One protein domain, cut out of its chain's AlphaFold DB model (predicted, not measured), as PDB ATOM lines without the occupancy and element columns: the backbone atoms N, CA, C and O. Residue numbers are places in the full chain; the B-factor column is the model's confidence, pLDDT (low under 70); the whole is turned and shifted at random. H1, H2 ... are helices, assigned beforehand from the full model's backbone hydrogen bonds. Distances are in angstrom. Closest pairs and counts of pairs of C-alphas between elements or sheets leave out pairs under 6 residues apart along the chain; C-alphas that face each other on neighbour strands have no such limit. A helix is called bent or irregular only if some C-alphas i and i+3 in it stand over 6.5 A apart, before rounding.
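Overview. This is residues 67 to 154 of the 163 residues of an uncharacterized protein of DPANN group archaeon LC1Nh (UniProt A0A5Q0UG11). The longest helix, H3, has two helices set across the same side of it, H1 at residues 112 to 116 and H4 at residues 120 to 127, with H1 and H4 apart from each other, while H2 makes a corner with H1, its residues 92 to 96 meeting residues 67 to 70 of H1, and runs off about perpendicular to it. After H1 the link of residues 82 to 90 folds back to H2, and residues 149 to 154 stick out as a tail. The printed part has 88 residues with four named helices, in the order H1, H2, H3, H4, and no named strand; the class is all helix, and the packing is mostly crossed. The whole is compact, with a radius of gyration of the C-alphas of 12.8 A, and the C-alphas span 37 by 28 by 23 A.

Arrangement. H1, residues 67 to 81, touches H2, residues 91 to 105, about perpendicular at 82 degrees. H1 touches H2 with residues 67 to 70 alone, and H2 touches H1 with residues 92 to 96 alone; the closest C-alphas, those of Ala 70 and Lys 96, are 6.3 A apart. H1 also touches H3, residues 111 to 128, about perpendicular at 78 degrees, with residues 73 to 77 of H1 and 112 to 116 of H3 alone; the closest C-alphas, those of Trp 73 and Leu 115, are 5.7 A apart. H2 and H3 are close but not clearly touching: their closest C-alphas, those of Tyr 102 and Met 114, are 7.6 A apart. H3 has a kink of 31 degrees near residue 118 and is only just irregular, with C-alphas 115 and 118 6.8 A apart. With residues 120 to 127 alone, H3 touches H4, residues 134 to 143, at a steep tilt of 60 degrees, opposite ways; the closest C-alphas, those of Leu 123 and Glu 140, are 6.5 A apart. H4 is apart from H1 and from H2. Every O i to N i+4 pair is within hydrogen-bond range in H2, against 8 of 11 in H1, 12 of 14 in H3 and 5 of 6 in H4.

Along the chain. H1 begins at C-alpha 67, (26.876, -80.417, 129.602), and measures 21.9 A from first to last C-alpha. H2 measures 21.0 A. H3, the longest helix with 18 residues, begins at C-alpha 111, (17.014, -82.438, 119.873), and measures 24.9 A. H4 measures 14.5 A and ends at C-alpha 143, (14.293, -99.038, 128.274).

Size, cuts and confidence. The two C-alphas farthest apart are those of Asp 67 and Ser 153, 37.2 A. The printed part has no cut. The link from H1 to H2 is short, and those from H2 to H3 and from H3 to H4 are tight. The mean pLDDT of the printed part is 76.8; residues 124 to 130, 135, 137 and 142 to 154 are under 70.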
ATOM      1  N   ASP A  67      27.245 -79.970 128.263       92.69
ATOM      2  CA  ASP A  67      26.876 -80.417 129.602       92.69
ATOM      3  C   ASP A  67      25.377 -80.185 129.770       92.69
ATOM      4  O   ASP A  67      24.641 -81.124 130.078       92.69
ATOM      5  N   LYS A  68      24.894 -78.999 129.375       93.75
ATOM      6  CA  LYS A  68      23.461 -78.706 129.344       93.75
ATOM      7  C   LYS A  68      22.675 -79.654 128.440       93.75
ATOM      8  O   LYS A  68      21.609 -80.135 128.825       93.75
ATOM      9  N   LEU A  69      23.179 -79.945 127.239       92.38
ATOM     10  CA  LEU A  69      22.528 -80.903 126.336       92.38
ATOM     11  C   LEU A  69      22.505 -82.328 126.907       92.38
ATOM     12  O   LEU A  69      21.536 -83.051 126.684       92.38
ATOM     13  N   ALA A  70      23.542 -82.733 127.646       91.12
ATOM     14  CA  ALA A  70      23.561 -84.025 128.320       91.12
ATOM     15  C   ALA A  70      22.534 -84.088 129.464       91.12
ATOM     16  O   ALA A  70      21.851 -85.099 129.603       91.12
ATOM     17  N   GLU A  71      22.357 -83.006 130.230       92.56
ATOM     18  CA  GLU A  71      21.297 -82.915 131.246       92.56
ATOM     19  C   GLU A  71      19.901 -83.078 130.633       92.56
ATOM     20  O   GLU A  71      19.057 -83.785 131.189       92.56
ATOM     21  N   GLN A  72      19.658 -82.466 129.466       92.12
ATOM     22  CA  GLN A  72      18.352 -82.538 128.800       92.12
ATOM     23  C   GLN A  72      17.929 -83.942 128.415       92.12
ATOM     24  O   GLN A  72      16.734 -84.183 128.293       92.12
ATOM     25  N   TRP A  73      18.872 -84.861 128.226       90.81
ATOM     26  CA  TRP A  73      18.525 -86.250 127.976       90.81
ATOM     27  C   TRP A  73      17.635 -86.781 129.102       90.81
ATOM     28  O   TRP A  73      16.523 -87.210 128.830       90.81
ATOM     29  N   SER A  74      18.053 -86.641 130.364       88.69
ATOM     30  CA  SER A  74      17.259 -87.136 131.500       88.69
ATOM     31  C   SER A  74      15.872 -86.495 131.568       88.69
ATOM     32  O   SER A  74      14.886 -87.202 131.719       88.69
ATOM     33  N   VAL A  75      15.786 -85.181 131.332       90.38
ATOM     34  CA  VAL A  75      14.517 -84.435 131.326       90.38
ATOM     35  C   VAL A  75      13.576 -84.938 130.231       90.38
ATOM     36  O   VAL A  75      12.398 -85.159 130.482       90.38
ATOM     37  N   LEU A  76      14.088 -85.140 129.016       88.44
ATOM     38  CA  LEU A  76      13.285 -85.628 127.896       88.44
ATOM     39  C   LEU A  76      12.829 -87.073 128.106       88.44
ATOM     40  O   LEU A  76      11.729 -87.425 127.695       88.44
ATOM     41  N   TRP A  77      13.651 -87.896 128.756       84.31
ATOM     42  CA  TRP A  77      13.283 -89.264 129.111       84.31
ATOM     43  C   TRP A  77      12.242 -89.316 130.236       84.31
ATOM     44  O   TRP A  77      11.286 -90.075 130.108       84.31
ATOM     45  N   ASP A  78      12.352 -88.466 131.263       84.38
ATOM     46  CA  ASP A  78      11.312 -88.298 132.291       84.38
ATOM     47  C   ASP A  78       9.966 -87.884 131.666       84.38
ATOM     48  O   ASP A  78       8.913 -88.357 132.079       84.38
ATOM     49  N   GLU A  79       9.971 -87.018 130.650       84.38
ATOM     50  CA  GLU A  79       8.742 -86.604 129.954       84.38
ATOM     51  C   GLU A  79       8.094 -87.725 129.127       84.38
ATOM     52  O   GLU A  79       6.871 -87.738 128.962       84.38
ATOM     53  N   GLU A  80       8.894 -88.637 128.571       76.12
ATOM     54  CA  GLU A  80       8.418 -89.720 127.699       76.12
ATOM     55  C   GLU A  80       8.015 -90.975 128.486       76.12
ATOM     56  O   GLU A  80       7.041 -91.646 128.128       76.12
ATOM     57  N   LEU A  81       8.745 -91.288 129.560       71.75
ATOM     58  CA  LEU A  81       8.604 -92.524 130.335       71.75
ATOM     59  C   LEU A  81       8.172 -92.320 131.795       71.75
ATOM     60  O   LEU A  81       8.115 -93.297 132.536       71.75
ATOM     61  N   ASP A  82       7.860 -91.092 132.218       70.94
ATOM     62  CA  ASP A  82       7.578 -90.689 133.611       70.94
ATOM     63  C   ASP A  82       8.764 -90.872 134.597       70.94
ATOM     64  O   ASP A  82       8.734 -90.305 135.692       70.94
ATOM     65  N   GLU A  83       9.807 -91.628 134.227       73.94
ATOM     66  CA  GLU A  83      11.064 -91.808 134.965       73.94
ATOM     67  C   GLU A  83      12.221 -92.148 134.004       73.94
ATOM     68  O   GLU A  83      12.139 -93.079 133.199       73.94
ATOM     69  N   ALA A  84      13.322 -91.403 134.097       76.31
ATOM     70  CA  ALA A  84      14.542 -91.640 133.343       76.31
ATOM     71  C   ALA A  84      15.278 -92.884 133.872       76.31
ATOM     72  O   ALA A  84      15.426 -93.050 135.088       76.31
ATOM     73  N   PRO A  85      15.801 -93.745 132.983       78.19
ATOM     74  CA  PRO A  85      16.452 -94.983 133.394       78.19
ATOM     75  C   PRO A  85      17.809 -94.713 134.056       78.19
ATOM     76  O   PRO A  85      18.427 -93.650 133.897       78.19
ATOM     77  N   VAL A  86      18.309 -95.707 134.787       82.19
ATOM     78  CA  VAL A  86      19.593 -95.609 135.477       82.19
ATOM     79  C   VAL A  86      20.722 -95.627 134.452       82.19
ATOM     80  O   VAL A  86      20.797 -96.465 133.557       82.19
ATOM     81  N   THR A  87      21.652 -94.684 134.591       82.88
ATOM     82  CA  THR A  87      22.741 -94.511 133.628       82.88
ATOM     83  C   THR A  87      24.060 -95.128 134.119       82.88
ATOM     84  O   THR A  87      24.375 -95.071 135.312       82.88
ATOM     85  N   PRO A  88      24.881 -95.711 133.222       80.06
ATOM     86  CA  PRO A  88      26.147 -96.332 133.598       80.06
ATOM     87  C   PRO A  88      27.221 -95.320 134.024       80.06
ATOM     88  O   PRO A  88      27.200 -94.140 133.661       80.06
ATOM     89  N   GLN A  89      28.238 -95.807 134.742       75.38
ATOM     90  CA  GLN A  89      29.389 -95.030 135.220       75.38
ATOM     91  C   GLN A  89      30.301 -94.634 134.042       75.38
ATOM     92  O   GLN A  89      31.308 -95.289 133.824       75.38
ATOM     93  N   ASN A  90      29.886 -93.646 133.240       79.06
ATOM     94  CA  ASN A  90      30.560 -92.938 132.119       79.06
ATOM     95  C   ASN A  90      29.535 -92.391 131.100       79.06
ATOM     96  O   ASN A  90      29.924 -91.845 130.062       79.06
ATOM     97  N   PHE A  91      28.237 -92.542 131.377       82.44
ATOM     98  CA  PHE A  91      27.156 -92.201 130.463       82.44
ATOM     99  C   PHE A  91      27.233 -90.773 129.927       82.44
ATOM    100  O   PHE A  91      27.149 -90.568 128.725       82.44
ATOM    101  N   GLU A  92      27.487 -89.800 130.795       87.31
ATOM    102  CA  GLU A  92      27.583 -88.391 130.414       87.31
ATOM    103  C   GLU A  92      28.681 -88.139 129.362       87.31
ATOM    104  O   GLU A  92      28.462 -87.464 128.358       87.31
ATOM    105  N   SER A  93      29.865 -88.735 129.542       83.44
ATOM    106  CA  SER A  93      30.978 -88.614 128.588       83.44
ATOM    107  C   SER A  93      30.654 -89.276 127.244       83.44
ATOM    108  O   SER A  93      30.946 -88.728 126.171       83.44
ATOM    109  N   PHE A  94      30.002 -90.441 127.295       86.25
ATOM    110  CA  PHE A  94      29.486 -91.116 126.110       86.25
ATOM    111  C   PHE A  94      28.451 -90.251 125.385       86.25
ATOM    112  O   PHE A  94      28.584 -90.028 124.184       86.25
ATOM    113  N   LEU A  95      27.477 -89.706 126.112       87.44
ATOM    114  CA  LEU A  95      26.386 -88.912 125.568       87.44
ATOM    115  C   LEU A  95      26.904 -87.628 124.908       87.44
ATOM    116  O   LEU A  95      26.541 -87.329 123.774       87.44
ATOM    117  N   LYS A  96      27.851 -86.919 125.534       87.19
ATOM    118  CA  LYS A  96      28.526 -85.765 124.911       87.19
ATOM    119  C   LYS A  96      29.243 -86.148 123.614       87.19
ATOM    120  O   LYS A  96      29.221 -85.393 122.642       87.19
ATOM    121  N   SER A  97      29.882 -87.318 123.582       82.44
ATOM    122  CA  SER A  97      30.546 -87.831 122.377       82.44
ATOM    123  C   SER A  97      29.539 -88.200 121.284       82.44
ATOM    124  O   SER A  97      29.775 -87.899 120.112       82.44
ATOM    125  N   TYR A  98      28.406 -88.791 121.671       88.00
ATOM    126  CA  TYR A  98      27.274 -89.083 120.799       88.00
ATOM    127  C   TYR A  98      26.715 -87.800 120.175       88.00
ATOM    128  O   TYR A  98      26.716 -87.697 118.953       88.00
ATOM    129  N   ILE A  99      26.366 -86.788 120.978       88.69
ATOM    130  CA  ILE A  99      25.822 -85.501 120.506       88.69
ATOM    131  C   ILE A  99      26.785 -84.832 119.514       88.69
ATOM    132  O   ILE A  99      26.384 -84.424 118.425       88.69
ATOM    133  N   LYS A 100      28.085 -84.775 119.841       86.62
ATOM    134  CA  LYS A 100      29.109 -84.220 118.938       86.62
ATOM    135  C   LYS A 100      29.187 -84.985 117.621       86.62
ATOM    136  O   LYS A 100      29.286 -84.372 116.563       86.62
ATOM    137  N   SER A 101      29.166 -86.319 117.667       85.38
ATOM    138  CA  SER A 101      29.141 -87.152 116.459       85.38
ATOM    139  C   SER A 101      27.883 -86.882 115.633       85.38
ATOM    140  O   SER A 101      27.961 -86.719 114.416       85.38
ATOM    141  N   TYR A 102      26.741 -86.779 116.301       87.06
ATOM    142  CA  TYR A 102      25.445 -86.558 115.690       87.06
ATOM    143  C   TYR A 102      25.401 -85.213 114.946       87.06
ATOM    144  O   TYR A 102      25.123 -85.183 113.748       87.06
ATOM    145  N   PHE A 103      25.842 -84.119 115.579       86.75
ATOM    146  CA  PHE A 103      25.957 -82.811 114.921       86.75
ATOM    147  C   PHE A 103      26.869 -82.824 113.681       86.75
ATOM    148  O   PHE A 103      26.583 -82.132 112.700       86.75
ATOM    149  N   ARG A 104      27.940 -83.632 113.649       84.00
ATOM    150  CA  ARG A 104      28.796 -83.739 112.447       84.00
ATOM    151  C   ARG A 104      28.045 -84.298 111.248       84.00
ATOM    152  O   ARG A 104      28.214 -83.797 110.133       84.00
ATOM    153  N   HIS A 105      27.224 -85.315 111.468       82.25
ATOM    154  CA  HIS A 105      26.702 -86.147 110.389       82.25
ATOM    155  C   HIS A 105      25.257 -85.818 110.023       82.25
ATOM    156  O   HIS A 105      24.948 -85.706 108.835       82.25
ATOM    157  N   GLU A 106      24.414 -85.536 111.010       84.88
ATOM    158  CA  GLU A 106      22.982 -85.371 110.800       84.88
ATOM    159  C   GLU A 106      22.594 -83.907 110.649       84.88
ATOM    160  O   GLU A 106      23.005 -83.037 111.419       84.88
ATOM    161  N   LYS A 107      21.814 -83.612 109.606       83.38
ATOM    162  CA  LYS A 107      21.510 -82.231 109.193       83.38
ATOM    163  C   LYS A 107      20.081 -81.807 109.490       83.38
ATOM    164  O   LYS A 107      19.820 -80.602 109.537       83.38
ATOM    165  N   HIS A 108      19.140 -82.744 109.526       85.56
ATOM    166  CA  HIS A 108      17.701 -82.474 109.502       85.56
ATOM    167  C   HIS A 108      17.008 -83.351 110.543       85.56
ATOM    168  O   HIS A 108      16.486 -84.404 110.206       85.56
ATOM    169  N   THR A 109      17.039 -82.897 111.790       89.19
ATOM    170  CA  THR A 109      16.409 -83.551 112.941       89.19
ATOM    171  C   THR A 109      16.085 -82.500 114.012       89.19
ATOM    172  O   THR A 109      16.315 -81.308 113.780       89.19
ATOM    173  N   SER A 110      15.606 -82.927 115.174       92.56
ATOM    174  CA  SER A 110      15.414 -82.135 116.387       92.56
ATOM    175  C   SER A 110      16.252 -82.675 117.560       92.56
ATOM    176  O   SER A 110      16.854 -83.746 117.472       92.56
ATOM    177  N   LEU A 111      16.312 -81.944 118.679       91.81
ATOM    178  CA  LEU A 111      17.014 -82.438 119.873       91.81
ATOM    179  C   LEU A 111      16.297 -83.642 120.498       91.81
ATOM    180  O   LEU A 111      16.980 -84.537 120.983       91.81
ATOM    181  N   ARG A 112      14.956 -83.686 120.466       91.88
ATOM    182  CA  ARG A 112      14.169 -84.824 120.971       91.88
ATOM    183  C   ARG A 112      14.424 -86.082 120.149       91.88
ATOM    184  O   ARG A 112      14.743 -87.119 120.722       91.88
ATOM    185  N   GLU A 113      14.362 -85.977 118.823       88.38
ATOM    186  CA  GLU A 113      14.676 -87.099 117.926       88.38
ATOM    187  C   GLU A 113      16.096 -87.631 118.180       88.38
ATOM    188  O   GLU A 113      16.278 -88.834 118.339       88.38
ATOM    189  N   MET A 114      17.091 -86.746 118.309       90.56
ATOM    190  CA  MET A 114      18.471 -87.132 118.621       90.56
ATOM    191  C   MET A 114      18.608 -87.788 120.006       90.56
ATOM    192  O   MET A 114      19.246 -88.826 120.132       90.56
ATOM    193  N   LEU A 115      18.078 -87.176 121.069       90.62
ATOM    194  CA  LEU A 115      18.349 -87.597 122.454       90.62
ATOM    195  C   LEU A 115      17.462 -88.748 122.941       90.62
ATOM    196  O   LEU A 115      17.839 -89.431 123.893       90.62
ATOM    197  N   VAL A 116      16.316 -88.972 122.304       87.19
ATOM    198  CA  VAL A 116      15.348 -89.992 122.719       87.19
ATOM    199  C   VAL A 116      15.195 -91.050 121.631       87.19
ATOM    200  O   VAL A 116      15.686 -92.169 121.786       87.19
ATOM    201  N   GLU A 117      14.566 -90.699 120.507       84.81
ATOM    202  CA  GLU A 117      14.138 -91.672 119.494       84.81
ATOM    203  C   GLU A 117      15.329 -92.394 118.841       84.81
ATOM    204  O   GLU A 117      15.430 -93.623 118.865       84.81
ATOM    205  N   GLU A 118      16.267 -91.639 118.272       83.31
ATOM    206  CA  GLU A 118      17.415 -92.203 117.565       83.31
ATOM    207  C   GLU A 118      18.489 -92.735 118.507       83.31
ATOM    208  O   GLU A 118      19.205 -93.680 118.156       83.31
ATOM    209  N   PHE A 119      18.586 -92.165 119.708       84.12
ATOM    210  CA  PHE A 119      19.437 -92.690 120.764       84.12
ATOM    211  C   PHE A 119      19.054 -94.137 121.097       84.12
ATOM    212  O   PHE A 119      19.899 -95.036 121.025       84.12
ATOM    213  N   TYR A 120      17.770 -94.375 121.370       78.69
ATOM    214  CA  TYR A 120      17.252 -95.706 121.664       78.69
ATOM    215  C   TYR A 120      17.431 -96.670 120.483       78.69
ATOM    216  O   TYR A 120      18.027 -97.738 120.633       78.69
ATOM    217  N   LEU A 121      17.027 -96.264 119.271       76.94
ATOM    218  CA  LEU A 121      17.214 -97.085 118.067       76.94
ATOM    219  C   LEU A 121      18.690 -97.463 117.846       76.94
ATOM    220  O   LEU A 121      18.994 -98.558 117.355       76.94
ATOM    221  N   GLY A 122      19.613 -96.565 118.195       71.62
ATOM    222  CA  GLY A 122      21.052 -96.806 118.163       71.62
ATOM    223  C   GLY A 122      21.509 -97.875 119.160       71.62
ATOM    224  O   GLY A 122      22.320 -98.735 118.790       71.62
ATOM    225  N   LEU A 123      20.979 -97.861 120.387       73.31
ATOM    226  CA  LEU A 123      21.267 -98.867 121.416       73.31
ATOM    227  C   LEU A 123      20.785-100.257 120.989       73.31
ATOM    228  O   LEU A 123      21.607-101.173 120.879       73.31
ATOM    229  N   THR A 124      19.512-100.394 120.613       68.38
ATOM    230  CA  THR A 124      18.924-101.677 120.193       68.38
ATOM    231  C   THR A 124      19.643-102.268 118.977       68.38
ATOM    232  O   THR A 124      19.911-103.471 118.902       68.38
ATOM    233  N   ARG A 125      20.032-101.444 117.991       69.31
ATOM    234  CA  ARG A 125      20.837-101.922 116.848       69.31
ATOM    235  C   ARG A 125      22.217-102.410 117.281       69.31
ATOM    236  O   ARG A 125      22.705-103.412 116.759       69.31
ATOM    237  N   SER A 126      22.857-101.708 118.210       65.12
ATOM    238  CA  SER A 126      24.189-102.069 118.701       65.12
ATOM    239  C   SER A 126      24.172-103.399 119.455       65.12
ATOM    240  O   SER A 126      25.101-104.195 119.284       65.12
ATOM    241  N   GLU A 127      23.103-103.681 120.205       66.94
ATOM    242  CA  GLU A 127      22.919-104.976 120.864       66.94
ATOM    243  C   GLU A 127      22.646-106.104 119.871       66.94
ATOM    244  O   GLU A 127      23.330-107.126 119.900       66.94
ATOM    245  N   ASN A 128      21.762-105.886 118.892       65.12
ATOM    246  CA  ASN A 128      21.496-106.863 117.827       65.12
ATOM    247  C   ASN A 128      22.755-107.245 117.021       65.12
ATOM    248  O   ASN A 128      22.831-108.325 116.431       65.12
ATOM    249  N   HIS A 129      23.764-106.372 116.992       67.62
ATOM    250  CA  HIS A 129      25.061-106.634 116.368       67.62
ATOM    251  C   HIS A 129      26.130-107.175 117.335       67.62
ATOM    252  O   HIS A 129      27.272-107.375 116.911       67.62
ATOM    253  N   GLY A 130      25.794-107.403 118.608       65.00
ATOM    254  CA  GLY A 130      26.704-107.878 119.653       65.00
ATOM    255  C   GLY A 130      27.812-106.883 120.009       65.00
ATOM    256  O   GLY A 130      28.874-107.290 120.476       65.00
ATOM    257  N   LYS A 131      27.601-105.590 119.731       70.94
ATOM    258  CA  LYS A 131      28.592-104.515 119.908       70.94
ATOM    259  C   LYS A 131      28.342-103.655 121.142       70.94
ATOM    260  O   LYS A 131      29.191-102.825 121.458       70.94
ATOM    261  N   LEU A 132      27.210-103.834 121.821       70.44
ATOM    262  CA  LEU A 132      26.903-103.099 123.039       70.44
ATOM    263  C   LEU A 132      27.726-103.659 124.204       70.44
ATOM    264  O   LEU A 132      27.813-104.879 124.398       70.44
ATOM    265  N   SER A 133      28.375-102.769 124.952       72.19
ATOM    266  CA  SER A 133      29.060-103.147 126.185       72.19
ATOM    267  C   SER A 133      28.041-103.489 127.267       72.19
ATOM    268  O   SER A 133      26.923-102.984 127.249       72.19
ATOM    269  N   LYS A 134      28.448-104.314 128.236       73.56
ATOM    270  CA  LYS A 134      27.560-104.816 129.292       73.56
ATOM    271  C   LYS A 134      26.790-103.694 130.005       73.56
ATOM    272  O   LYS A 134      25.577-103.780 130.110       73.56
ATOM    273  N   ASP A 135      27.480-102.621 130.378       66.69
ATOM    274  CA  ASP A 135      26.891-101.498 131.119       66.69
ATOM    275  C   ASP A 135      25.805-100.738 130.329       66.69
ATOM    276  O   ASP A 135      24.959-100.080 130.916       66.69
ATOM    277  N   PHE A 136      25.810-100.822 128.992       73.81
ATOM    278  CA  PHE A 136      24.773-100.224 128.144       73.81
ATOM    279  C   PHE A 136      23.666-101.215 127.768       73.81
ATOM    280  O   PHE A 136      22.602-100.779 127.344       73.81
ATOM    281  N   ARG A 137      23.893-102.525 127.932       69.00
ATOM    282  CA  ARG A 137      22.823-103.530 127.824       69.00
ATOM    283  C   ARG A 137      21.844-103.409 128.971       69.00
ATOM    284  O   ARG A 137      20.656-103.470 128.733       69.00
ATOM    285  N   GLU A 138      22.350-103.191 130.183       72.12
ATOM    286  CA  GLU A 138      21.502-102.964 131.360       72.12
ATOM    287  C   GLU A 138      20.587-101.743 131.132       72.12
ATOM    288  O   GLU A 138      19.387-101.828 131.360       72.12
ATOM    289  N   LEU A 139      21.123-100.663 130.549       73.12
ATOM    290  CA  LEU A 139      20.327 -99.505 130.123       73.12
ATOM    291  C   LEU A 139      19.293 -99.853 129.034       73.12
ATOM    292  O   LEU A 139      18.164 -99.386 129.097       73.12
ATOM    293  N   GLU A 140      19.659-100.638 128.020       74.50
ATOM    294  CA  GLU A 140      18.724-101.033 126.954       74.50
ATOM    295  C   GLU A 140      17.600-101.947 127.469       74.50
ATOM    296  O   GLU A 140      16.445-101.752 127.102       74.50
ATOM    297  N   GLU A 141      17.908-102.860 128.392       74.69
ATOM    298  CA  GLU A 141      16.928-103.711 129.073       74.69
ATOM    299  C   GLU A 141      15.948-102.892 129.931       74.69
ATOM    300  O   GLU A 141      14.754-103.195 129.945       74.69
ATOM    301  N   GLU A 142      16.422-101.845 130.621       69.62
ATOM    302  CA  GLU A 142      15.569-100.913 131.379       69.62
ATOM    303  C   GLU A 142      14.634-100.104 130.471       69.62
ATOM    304  O   GLU A 142      13.495 -99.830 130.850       69.62
ATOM    305  N   LEU A 143      15.091 -99.760 129.265       69.06
ATOM    306  CA  LEU A 143      14.293 -99.038 128.274       69.06
ATOM    307  C   LEU A 143      13.180 -99.901 127.655       69.06
ATOM    308  O   LEU A 143      12.178 -99.354 127.189       69.06
ATOM    309  N   GLY A 144      13.309-101.231 127.695       65.81
ATOM    310  CA  GLY A 144      12.276-102.171 127.251       65.81
ATOM    311  C   GLY A 144      11.913-102.015 125.771       65.81
ATOM    312  O   GLY A 144      12.744-101.616 124.970       65.81
ATOM    313  N   ASP A 145      10.667-102.318 125.392       59.41
ATOM    314  CA  ASP A 145      10.159-102.128 124.024       59.41
ATOM    315  C   ASP A 145       9.812-100.645 123.769       59.41
ATOM    316  O   ASP A 145       8.649-100.315 123.545       59.41
ATOM    317  N   PHE A 146      10.789 -99.728 123.824       59.09
ATOM    318  CA  PHE A 146      10.537 -98.311 123.528       59.09
ATOM    319  C   PHE A 146      10.070 -98.144 122.069       59.09
ATOM    320  O   PHE A 146      10.840 -98.024 121.113       59.09
ATOM    321  N   ASP A 147       8.754 -98.166 121.899       56.72
ATOM    322  CA  ASP A 147       8.043 -97.910 120.663       56.72
ATOM    323  C   ASP A 147       7.794 -96.405 120.648       56.72
ATOM    324  O   ASP A 147       6.763 -95.936 121.128       56.72
ATOM    325  N   GLY A 148       8.784 -95.632 120.176       48.97
ATOM    326  CA  GLY A 148       8.839 -94.157 120.209       48.97
ATOM    327  C   GLY A 148       7.637 -93.408 119.607       48.97
ATOM    328  O   GLY A 148       7.655 -92.190 119.483       48.97
ATOM    329  N   LYS A 149       6.567 -94.117 119.244       51.12
ATOM    330  CA  LYS A 149       5.177 -93.657 119.264       51.12
ATOM    331  C   LYS A 149       4.326 -94.817 119.779       51.12
ATOM    332  O   LYS A 149       4.028 -95.692 118.974       51.12
ATOM    333  N   ARG A 150       3.935 -94.815 121.066       38.47
ATOM    334  CA  ARG A 150       3.078 -95.842 121.705       38.47
ATOM    335  C   ARG A 150       2.189 -96.558 120.685       38.47
ATOM    336  O   ARG A 150       1.269 -95.936 120.137       38.47
ATOM    337  N   SER A 151       2.424 -97.846 120.435       38.38
ATOM    338  CA  SER A 151       1.501 -98.629 119.621       38.38
ATOM    339  C   SER A 151       0.086 -98.513 120.218       38.38
ATOM    340  O   SER A 151      -0.099 -98.730 121.422       38.38
ATOM    341  N   PRO A 152      -0.958 -98.234 119.409       41.06
ATOM    342  CA  PRO A 152      -2.349 -98.228 119.866       41.06
ATOM    343  C   PRO A 152      -2.765 -99.503 120.619       41.06
ATOM    344  O   PRO A 152      -3.752 -99.479 121.355       41.06
ATOM    345  N   SER A 153      -2.032-100.614 120.460       41.09
ATOM    346  CA  SER A 153      -2.279-101.860 121.186       41.09
ATOM    347  C   SER A 153      -1.990-101.774 122.688       41.09
ATOM    348  O   SER A 153      -2.716-102.404 123.453       41.09
ATOM    349  N   GLU A 154      -1.020-100.975 123.141       38.09
ATOM    350  CA  GLU A 154      -0.649-100.907 124.567       38.09
ATOM    351  C   GLU A 154      -1.700-100.172 125.412       38.09
ATOM    352  O   GLU A 154      -2.044-100.603 126.515       38.09
TER     353      GLU A 154